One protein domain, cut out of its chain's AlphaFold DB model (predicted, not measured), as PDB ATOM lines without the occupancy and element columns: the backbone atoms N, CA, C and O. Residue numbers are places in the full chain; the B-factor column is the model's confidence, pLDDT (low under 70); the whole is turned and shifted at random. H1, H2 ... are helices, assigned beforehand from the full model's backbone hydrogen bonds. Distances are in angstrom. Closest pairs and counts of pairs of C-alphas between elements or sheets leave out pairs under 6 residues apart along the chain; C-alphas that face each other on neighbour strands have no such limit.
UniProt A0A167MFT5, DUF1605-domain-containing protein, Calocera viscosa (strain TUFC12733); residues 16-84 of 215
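Overview. This is residues 16 to 84 of the 215 residues of the protein "DUF1605-domain-containing protein" of Calocera viscosa (strain TUFC12733) (UniProt A0A167MFT5). A long straight helix, H4, starts beside a loose cluster of three shorter helices, H1, H2 and H3, and runs away from it as an arm; residues 67 to 72, which belong to H4, stick out free, and so do residues 74 to 80, of which 74 to 78 belong to H4. H2 stands nearly at right angles to the beginning of H4, while H1 and H3 lie on the side of H2 away from the arm. The printed part has 69 residues, with four named helices in the order H1, H2, H3, H4 and no named strand; its class is all helix. It is loose, with a radius of gyration of the C-alphas of 13.9 A, and elongated, spanning 46 by 28 by 16 A.

Along the chain. H1 is residues 16 to 24, from C-alpha 16 at (8.989, -14.251, 14.598), and is 12.6 A long. H2 is residues 31 to 44, 19.7 A. H3 is residues 49 to 54, 8.6 A. H4 is residues 59 to 78, 28.8 A, from C-alpha 59 at (13.581, -17.675, 33.779) to C-alpha 78 at (31.273, -36.165, 46.986).

Arrangement. H1 and H2 are near each other, with 5 pairs of C-alphas within 10 A. H1 and H3 are close but not clearly touching; their closest C-alphas, of Ala 21 and Asn 54, are 7.8 A apart. H2 and H3 are close but not clearly touching, with Tyr 42 and Val 52 closest, C-alphas 7.4 A apart, at a steep tilt of 44 degrees, opposite ways. H2 and H4 are close but not clearly touching and about perpendicular at 88 degrees; the closest C-alphas, of Tyr 39 and Leu 62, are 7.3 A apart. H3 and H4 only just touch, with 3 pairs of C-alphas within 8 A, and only at the corner, H4 with residue 59 alone; the closest C-alphas, of Val 52 and Gly 59, are 6.0 A apart. H1 and H4 are apart. In H1, H2, H3 and H4 every O i to N i+4 pair is within hydrogen-bond range.

Size, cuts and confidence. The two C-alphas farthest apart, of Lys 16 and Asp 80, are 46.0 A apart. The printed part has no cut and no long link. In this model no printed residue is under 70 in pLDDT.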
ATOM      1  N   LYS A  16       7.848 -14.632  15.445       95.12
ATOM      2  CA  LYS A  16       8.989 -14.251  14.598       95.12
ATOM      3  C   LYS A  16      10.146 -13.729  15.445       95.12
ATOM      4  O   LYS A  16      11.285 -14.117  15.223       95.12
ATOM      5  N   GLU A  17       9.834 -12.905  16.434       96.25
ATOM      6  CA  GLU A  17      10.776 -12.321  17.381       96.25
ATOM      7  C   GLU A  17      11.399 -13.409  18.261       96.25
ATOM      8  O   GLU A  17      12.618 -13.459  18.405       96.25
ATOM      9  N   ALA A  18      10.582 -14.342  18.765       95.88
ATOM     10  CA  ALA A  18      11.066 -15.486  19.534       95.88
ATOM     11  C   ALA A  18      11.984 -16.404  18.713       95.88
ATOM     12  O   ALA A  18      13.012 -16.863  19.212       95.88
ATOM     13  N   ASP A  19      11.635 -16.669  17.450       94.12
ATOM     14  CA  ASP A  19      12.459 -17.490  16.558       94.12
ATOM     15  C   ASP A  19      13.783 -16.785  16.213       94.12
ATOM     16  O   ASP A  19      14.831 -17.431  16.213       94.12
ATOM     17  N   ALA A  20      13.763 -15.463  16.001       94.62
ATOM     18  CA  ALA A  20      14.963 -14.661  15.766       94.62
ATOM     19  C   ALA A  20      15.887 -14.632  16.995       94.62
ATOM     20  O   ALA A  20      17.084 -14.889  16.866       94.62
ATOM     21  N   ALA A  21      15.341 -14.402  18.194       95.56
ATOM     22  CA  ALA A  21      16.109 -14.439  19.439       95.56
ATOM     23  C   ALA A  21      16.732 -15.821  19.682       95.56
ATOM     24  O   ALA A  21      17.904 -15.940  20.037       95.56
ATOM     25  N   LYS A  22      15.975 -16.892  19.415       94.69
ATOM     26  CA  LYS A  22      16.495 -18.257  19.495       94.69
ATOM     27  C   LYS A  22      17.621 -18.507  18.488       94.69
ATOM     28  O   LYS A  22      18.583 -19.183  18.847       94.69
ATOM     29  N   ALA A  23      17.512 -17.993  17.262       93.25
ATOM     30  CA  ALA A  23      18.538 -18.158  16.233       93.25
ATOM     31  C   ALA A  23      19.878 -17.520  16.639       93.25
ATOM     32  O   ALA A  23      20.921 -18.113  16.393       93.25
ATOM     33  N   LEU A  24      19.859 -16.381  17.343       93.88
ATOM     34  CA  LEU A  24      21.073 -15.741  17.876       93.88
ATOM     35  C   LEU A  24      21.808 -16.602  18.916       93.88
ATOM     36  O   LEU A  24      23.017 -16.473  19.091       93.88
ATOM     37  N   LEU A  25      21.083 -17.483  19.609       93.81
ATOM     38  CA  LEU A  25      21.628 -18.392  20.619       93.81
ATOM     39  C   LEU A  25      21.876 -19.806  20.073       93.81
ATOM     40  O   LEU A  25      22.351 -20.672  20.817       93.81
ATOM     41  N   ALA A  26      21.551 -20.059  18.805       94.06
ATOM     42  CA  ALA A  26      21.696 -21.367  18.189       94.06
ATOM     43  C   ALA A  26      23.166 -21.676  17.881       94.06
ATOM     44  O   ALA A  26      23.931 -20.828  17.429       94.06
ATOM     45  N   VAL A  27      23.549 -22.929  18.110       93.81
ATOM     46  CA  VAL A  27      24.841 -23.479  17.703       93.81
ATOM     47  C   VAL A  27      24.593 -24.426  16.524       93.81
ATOM     48  O   VAL A  27      23.827 -25.382  16.697       93.81
ATOM     49  N   PRO A  28      25.241 -24.218  15.358       90.06
ATOM     50  CA  PRO A  28      24.967 -24.985  14.136       90.06
ATOM     51  C   PRO A  28      25.106 -26.505  14.290       90.06
ATOM     52  O   PRO A  28      24.398 -27.264  13.636       90.06
ATOM     53  N   ASP A  29      25.992 -26.947  15.185       88.94
ATOM     54  CA  ASP A  29      26.304 -28.358  15.431       88.94
ATOM     55  C   ASP A  29      25.206 -29.104  16.224       88.94
ATOM     56  O   ASP A  29      25.195 -30.341  16.256       88.94
ATOM     57  N   GLY A  30      24.275 -28.395  16.883       94.38
ATOM     58  CA  GLY A  30      23.145 -29.050  17.544       94.38
ATOM     59  C   GLY A  30      22.404 -28.278  18.634       94.38
ATOM     60  O   GLY A  30      22.902 -27.348  19.272       94.38
ATOM     61  N   ASP A  31      21.199 -28.765  18.931       96.56
ATOM     62  CA  ASP A  31      20.314 -28.232  19.966       96.56
ATOM     63  C   ASP A  31      20.892 -28.405  21.381       96.56
ATOM     64  O   ASP A  31      20.688 -27.539  22.227       96.56
ATOM     65  N   HIS A  32      21.632 -29.487  21.666       97.62
ATOM     66  CA  HIS A  32      22.275 -29.667  22.977       97.62
ATOM     67  C   HIS A  32      23.313 -28.574  23.245       97.62
ATOM     68  O   HIS A  32      23.377 -28.025  24.343       97.62
ATOM     69  N   LEU A  33      24.089 -28.229  22.216       96.06
ATOM     70  CA  LEU A  33      25.074 -27.154  22.277       96.06
ATOM     71  C   LEU A  33      24.393 -25.785  22.339       96.06
ATOM     72  O   LEU A  33      24.841 -24.918  23.080       96.06
ATOM     73  N   SER A  34      23.264 -25.618  21.651       96.88
ATOM     74  CA  SER A  34      22.428 -24.415  21.766       96.88
ATOM     75  C   SER A  34      21.892 -24.231  23.193       96.88
ATOM     76  O   SER A  34      21.926 -23.130  23.733       96.88
ATOM     77  N   LEU A  35      21.455 -25.308  23.858       97.50
ATOM     78  CA  LEU A  35      21.039 -25.263  25.265       97.50
ATOM     79  C   LEU A  35      22.203 -24.925  26.205       97.50
ATOM     80  O   LEU A  35      22.001 -24.192  27.171       97.50
ATOM     81  N   LEU A  36      23.404 -25.441  25.931       96.56
ATOM     82  CA  LEU A  36      24.612 -25.060  26.665       96.56
ATOM     83  C   LEU A  36      24.924 -23.572  26.470       96.56
ATOM     84  O   LEU A  36      25.185 -22.876  27.445       96.56
ATOM     85  N   ASN A  37      24.831 -23.068  25.237       96.31
ATOM     86  CA  ASN A  37      25.042 -21.658  24.929       96.31
ATOM     87  C   ASN A  37      24.049 -20.761  25.685       96.31
ATOM     88  O   ASN A  37      24.454 -19.787  26.316       96.31
ATOM     89  N   VAL A  38      22.763 -21.134  25.709       97.44
ATOM     90  CA  VAL A  38      21.733 -20.443  26.503       97.44
ATOM     91  C   VAL A  38      22.102 -20.410  27.987       97.44
ATOM     92  O   VAL A  38      22.030 -19.350  28.603       97.44
ATOM     93  N   TYR A  39      22.503 -21.546  28.564       97.62
ATOM     94  CA  TYR A  39      22.875 -21.620  29.977       97.62
ATOM     95  C   TYR A  39      24.114 -20.769  30.292       97.62
ATOM     96  O   TYR A  39      24.102 -20.003  31.251       97.62
ATOM     97  N   ASN A  40      25.148 -20.833  29.453       95.56
ATOM     98  CA  ASN A  40      26.368 -20.049  29.635       95.56
ATOM     99  C   ASN A  40      26.087 -18.543  29.572       95.56
ATOM    100  O   ASN A  40      26.548 -17.804  30.439       95.56
ATOM    101  N   ASN A  41      25.291 -18.090  28.598       96.88
ATOM    102  CA  ASN A  41      24.902 -16.683  28.510       96.88
ATOM    103  C   ASN A  41      24.035 -16.261  29.705       96.88
ATOM    104  O   ASN A  41      24.243 -15.181  30.250       96.88
ATOM    105  N   TYR A  42      23.110 -17.112  30.158       97.19
ATOM    106  CA  TYR A  42      22.320 -16.847  31.364       97.19
ATOM    107  C   TYR A  42      23.214 -16.635  32.593       97.19
ATOM    108  O   TYR A  42      23.010 -15.674  33.338       97.19
ATOM    109  N   MET A  43      24.241 -17.476  32.764       96.12
ATOM    110  CA  MET A  43      25.177 -17.332  33.878       96.12
ATOM    111  C   MET A  43      26.066 -16.094  33.759       96.12
ATOM    112  O   MET A  43      26.294 -15.412  34.754       96.12
ATOM    113  N   GLN A  44      26.526 -15.758  32.551       96.06
ATOM    114  CA  GLN A  44      27.299 -14.535  32.303       96.06
ATOM    115  C   GLN A  44      26.491 -13.266  32.601       96.06
ATOM    116  O   GLN A  44      27.038 -12.299  33.121       96.06
ATOM    117  N   ASN A  45      25.183 -13.291  32.330       95.38
ATOM    118  CA  ASN A  45      24.257 -12.201  32.644       95.38
ATOM    119  C   ASN A  45      23.726 -12.262  34.090       95.38
ATOM    120  O   ASN A  45      22.784 -11.546  34.417       95.38
ATOM    121  N   GLN A  46      24.293 -13.117  34.952       93.56
ATOM    122  CA  GLN A  46      23.959 -13.222  36.381       93.56
ATOM    123  C   GLN A  46      22.456 -13.399  36.657       93.56
ATOM    124  O   GLN A  46      21.918 -12.914  37.651       93.56
ATOM    125  N   GLY A  47      21.753 -14.077  35.751       87.19
ATOM    126  CA  GLY A  47      20.318 -14.287  35.871       87.19
ATOM    127  C   GLY A  47      19.441 -13.048  35.664       87.19
ATOM    128  O   GLY A  47      18.298 -13.046  36.129       87.19
ATOM    129  N   ASP A  48      19.934 -12.024  34.955       94.75
ATOM    130  CA  ASP A  48      19.169 -10.817  34.631       94.75
ATOM    131  C   ASP A  48      17.815 -11.147  33.975       94.75
ATOM    132  O   ASP A  48      17.717 -11.772  32.913       94.75
ATOM    133  N   LYS A  49      16.742 -10.678  34.619       94.19
ATOM    134  CA  LYS A  49      15.361 -10.870  34.166       94.19
ATOM    135  C   LYS A  49      15.103 -10.182  32.828       94.19
ATOM    136  O   LYS A  49      14.334 -10.721  32.032       94.19
ATOM    137  N   ASN A  50      15.735  -9.035  32.573       95.50
ATOM    138  CA  ASN A  50      15.572  -8.315  31.312       95.50
ATOM    139  C   ASN A  50      16.223  -9.091  30.169       95.50
ATOM    140  O   ASN A  50      15.583  -9.309  29.143       95.50
ATOM    141  N   TRP A  51      17.447  -9.592  30.367       96.56
ATOM    142  CA  TRP A  51      18.095 -10.479  29.404       96.56
ATOM    143  C   TRP A  51      17.251 -11.727  29.100       96.56
ATOM    144  O   TRP A  51      17.024 -12.046  27.932       96.56
ATOM    145  N   VAL A  52      16.727 -12.406  30.126       97.00
ATOM    146  CA  VAL A  52      15.856 -13.586  29.956       97.00
ATOM    147  C   VAL A  52      14.604 -13.246  29.142       97.00
ATOM    148  O   VAL A  52      14.246 -13.993  28.227       97.00
ATOM    149  N   TRP A  53      13.949 -12.128  29.457       95.56
ATOM    150  CA  TRP A  53      12.748 -11.673  28.757       95.56
ATOM    151  C   TRP A  53      13.033 -11.336  27.290       95.56
ATOM    152  O   TRP A  53      12.364 -11.858  26.400       95.56
ATOM    153  N   ASN A  54      14.070 -10.535  27.036       95.38
ATOM    154  CA  ASN A  54      14.456 -10.093  25.695       95.38
ATOM    155  C   ASN A  54      14.868 -11.259  24.784       95.38
ATOM    156  O   ASN A  54      14.667 -11.197  23.574       95.38
ATOM    157  N   ASN A  55      15.405 -12.340  25.358       96.88
ATOM    158  CA  ASN A  55      15.789 -13.545  24.622       96.88
ATOM    159  C   ASN A  55      14.679 -14.608  24.543       96.88
ATOM    160  O   ASN A  55      14.931 -15.723  24.083       96.88
ATOM    161  N   PHE A  56      13.453 -14.290  24.977       97.50
ATOM    162  CA  PHE A  56      12.312 -15.213  24.972       97.50
ATOM    163  C   PHE A  56      12.602 -16.523  25.721       97.50
ATOM    164  O   PHE A  56      12.298 -17.628  25.256       97.50
ATOM    165  N   LEU A  57      13.196 -16.408  26.909       97.56
ATOM    166  CA  LEU A  57      13.560 -17.542  27.751       97.56
ATOM    167  C   LEU A  57      12.664 -17.649  28.991       97.56
ATOM    168  O   LEU A  57      12.116 -16.677  29.507       97.56
ATOM    169  N   ASN A  58      12.522 -18.868  29.500       97.19
ATOM    170  CA  ASN A  58      11.793 -19.157  30.723       97.19
ATOM    171  C   ASN A  58      12.742 -19.067  31.925       97.19
ATOM    172  O   ASN A  58      13.439 -20.030  32.253       97.19
ATOM    173  N   GLY A  59      12.726 -17.923  32.612       96.56
ATOM    174  CA  GLY A  59      13.581 -17.675  33.779       96.56
ATOM    175  C   GLY A  59      13.398 -18.685  34.913       96.56
ATOM    176  O   GLY A  59      14.369 -19.056  35.564       96.56
ATOM    177  N   ARG A  60      12.180 -19.212  35.113       96.44
ATOM    178  CA  ARG A  60      11.926 -20.234  36.143       96.44
ATOM    179  C   ARG A  60      12.617 -21.553  35.805       96.44
ATOM    180  O   ARG A  60      13.201 -22.177  36.686       96.44
ATOM    181  N   ALA A  61      12.564 -21.966  34.540       97.75
ATOM    182  CA  ALA A  61      13.240 -23.176  34.080       97.75
ATOM    183  C   ALA A  61      14.772 -23.027  34.137       97.75
ATOM    184  O   ALA A  61      15.457 -23.982  34.497       97.75
ATOM    185  N   LEU A  62      15.307 -21.834  33.844       97.56
ATOM    186  CA  LEU A  62      16.741 -21.539  33.955       97.56
ATOM    187  C   LEU A  62      17.234 -21.571  35.407       97.56
ATOM    188  O   LEU A  62      18.183 -22.293  35.698       97.56
ATOM    189  N   ALA A  63      16.531 -20.909  36.328       96.62
ATOM    190  CA  ALA A  63      16.853 -20.967  37.756       96.62
ATOM    191  C   ALA A  63      16.757 -22.403  38.306       96.62
ATOM    192  O   ALA A  63      17.573 -22.845  39.114       96.62
ATOM    193  N   GLN A  64      15.781 -23.192  37.841       97.69
ATOM    194  CA  GLN A  64      15.712 -24.613  38.181       97.69
ATOM    195  C   GLN A  64      16.916 -25.389  37.622       97.69
ATOM    196  O   GLN A  64      17.442 -26.268  38.302       97.69
ATOM    197  N   ALA A  65      17.372 -25.075  36.407       97.88
ATOM    198  CA  ALA A  65      18.532 -25.726  35.807       97.88
ATOM    199  C   ALA A  65      19.824 -25.414  36.573       97.88
ATOM    200  O   ALA A  65      20.632 -26.321  36.752       97.88
ATOM    201  N   GLU A  66      19.990 -24.182  37.054       97.00
ATOM    202  CA  GLU A  66      21.105 -23.771  37.916       97.00
ATOM    203  C   GLU A  66      21.108 -24.530  39.252       97.00
ATOM    204  O   GLU A  66      22.137 -25.067  39.671       97.00
ATOM    205  N   ASN A  67      19.938 -24.664  39.885       97.25
ATOM    206  CA  ASN A  67      19.792 -25.452  41.108       97.25
ATOM    207  C   ASN A  67      20.166 -26.926  40.888       97.25
ATOM    208  O   ASN A  67      20.916 -27.499  41.678       97.25
ATOM    209  N   VAL A  68      19.679 -27.537  39.801       98.06
ATOM    210  CA  VAL A  68      20.024 -28.922  39.439       98.06
ATOM    211  C   VAL A  68      21.520 -29.057  39.151       98.06
ATOM    212  O   VAL A  68      22.137 -30.008  39.622       98.06
ATOM    213  N   HIS A  69      22.121 -28.108  38.428       97.06
ATOM    214  CA  HIS A  69      23.559 -28.104  38.157       97.06
ATOM    215  C   HIS A  69      24.373 -28.087  39.457       97.06
ATOM    216  O   HIS A  69      25.241 -28.933  39.650       97.06
ATOM    217  N   SER A  70      24.025 -27.200  40.391       97.06
ATOM    218  CA  SER A  70      24.692 -27.098  41.696       97.06
ATOM    219  C   SER A  70      24.573 -28.384  42.522       97.06
ATOM    220  O   SER A  70      25.516 -28.784  43.201       97.06
ATOM    221  N   GLN A  71      23.423 -29.063  42.471       97.94
ATOM    222  CA  GLN A  71      23.231 -30.348  43.152       97.94
ATOM    223  C   GLN A  71      24.070 -31.468  42.526       97.94
ATOM    224  O   GLN A  71      24.667 -32.266  43.252       97.94
ATOM    225  N   LEU A  72      24.136 -31.519  41.192       97.44
ATOM    226  CA  LEU A  72      24.965 -32.485  40.473       97.44
ATOM    227  C   LEU A  72      26.448 -32.254  40.757       97.44
ATOM    228  O   LEU A  72      27.141 -33.212  41.073       97.44
ATOM    229  N   GLN A  73      26.903 -31.000  40.754       97.19
ATOM    230  CA  GLN A  73      28.285 -30.651  41.077       97.19
ATOM    231  C   GLN A  73      28.681 -31.139  42.478       97.19
ATOM    232  O   GLN A  73      29.647 -31.882  42.611       97.19
ATOM    233  N   ARG A  74      27.882 -30.834  43.511       97.69
ATOM    234  CA  ARG A  74      28.136 -31.324  44.882       97.69
ATOM    235  C   ARG A  74      28.150 -32.850  44.975       97.69
ATOM    236  O   ARG A  74      28.829 -33.420  45.822       97.69
ATOM    237  N   THR A  75      27.349 -33.518  44.147       97.94
ATOM    238  CA  THR A  75      27.321 -34.985  44.092       97.94
ATOM    239  C   THR A  75      28.593 -35.522  43.448       97.94
ATOM    240  O   THR A  75      29.167 -36.471  43.964       97.94
ATOM    241  N   MET A  76      29.060 -34.904  42.361       97.75
ATOM    242  CA  MET A  76      30.320 -35.256  41.707       97.75
ATOM    243  C   MET A  76      31.511 -35.075  42.653       97.75
ATOM    244  O   MET A  76      32.291 -36.006  42.808       97.75
ATOM    245  N   GLU A  77      31.580 -33.940  43.352       97.06
ATOM    246  CA  GLU A  77      32.609 -33.658  44.364       97.06
ATOM    247  C   GLU A  77      32.593 -34.693  45.498       97.06
ATOM    248  O   GLU A  77      33.641 -35.150  45.930       97.06
ATOM    249  N   ARG A  78      31.407 -35.125  45.949       97.75
ATOM    250  CA  ARG A  78      31.273 -36.165  46.986       97.75
ATOM    251  C   ARG A  78      31.841 -37.523  46.564       97.75
ATOM    252  O   ARG A  78      32.262 -38.282  47.429       97.75
ATOM    253  N   TYR A  79      31.772 -37.854  45.278       97.62
ATOM    254  CA  TYR A  79      32.278 -39.115  44.728       97.62
ATOM    255  C   TYR A  79      33.667 -38.960  44.091       97.62
ATOM    256  O   TYR A  79      34.055 -39.811  43.294       97.62
ATOM    257  N   ASP A  80      34.383 -37.875  44.410       96.00
ATOM    258  CA  ASP A  80      35.725 -37.576  43.901       96.00
ATOM    259  C   ASP A  80      35.814 -37.611  42.364       96.00
ATOM    260  O   ASP A  80      36.820 -38.003  41.772       96.00
ATOM    261  N   LEU A  81      34.734 -37.199  41.691       96.62
ATOM    262  CA  LEU A  81      34.722 -37.055  40.241       96.62
ATOM    263  C   LEU A  81      35.354 -35.718  39.856       96.62
ATOM    264  O   LEU A  81      34.877 -34.652  40.250       96.62
ATOM    265  N   GLU A  82      36.400 -35.775  39.037       94.94
ATOM    266  CA  GLU A  82      37.103 -34.582  38.578       94.94
ATOM    267  C   GLU A  82      36.194 -33.661  37.748       94.94
ATOM    268  O   GLU A  82      35.579 -34.062  36.753       94.94
ATOM    269  N   LEU A  83      36.150 -32.385  38.136       94.00
ATOM    270  CA  LEU A  83      35.459 -31.329  37.405       94.00
ATOM    271  C   LEU A  83      36.424 -30.673  36.417       94.00
ATOM    272  O   LEU A  83      37.093 -29.688  36.727       94.00
ATOM    273  N   VAL A  84      36.497 -31.233  35.210       93.94
ATOM    274  CA  VAL A  84      37.374 -30.742  34.140       93.94
ATOM    275  C   VAL A  84      36.592 -30.019  33.047       93.94
ATOM    276  O   VAL A  84      35.473 -30.390  32.697       93.94
TER     277      VAL A  84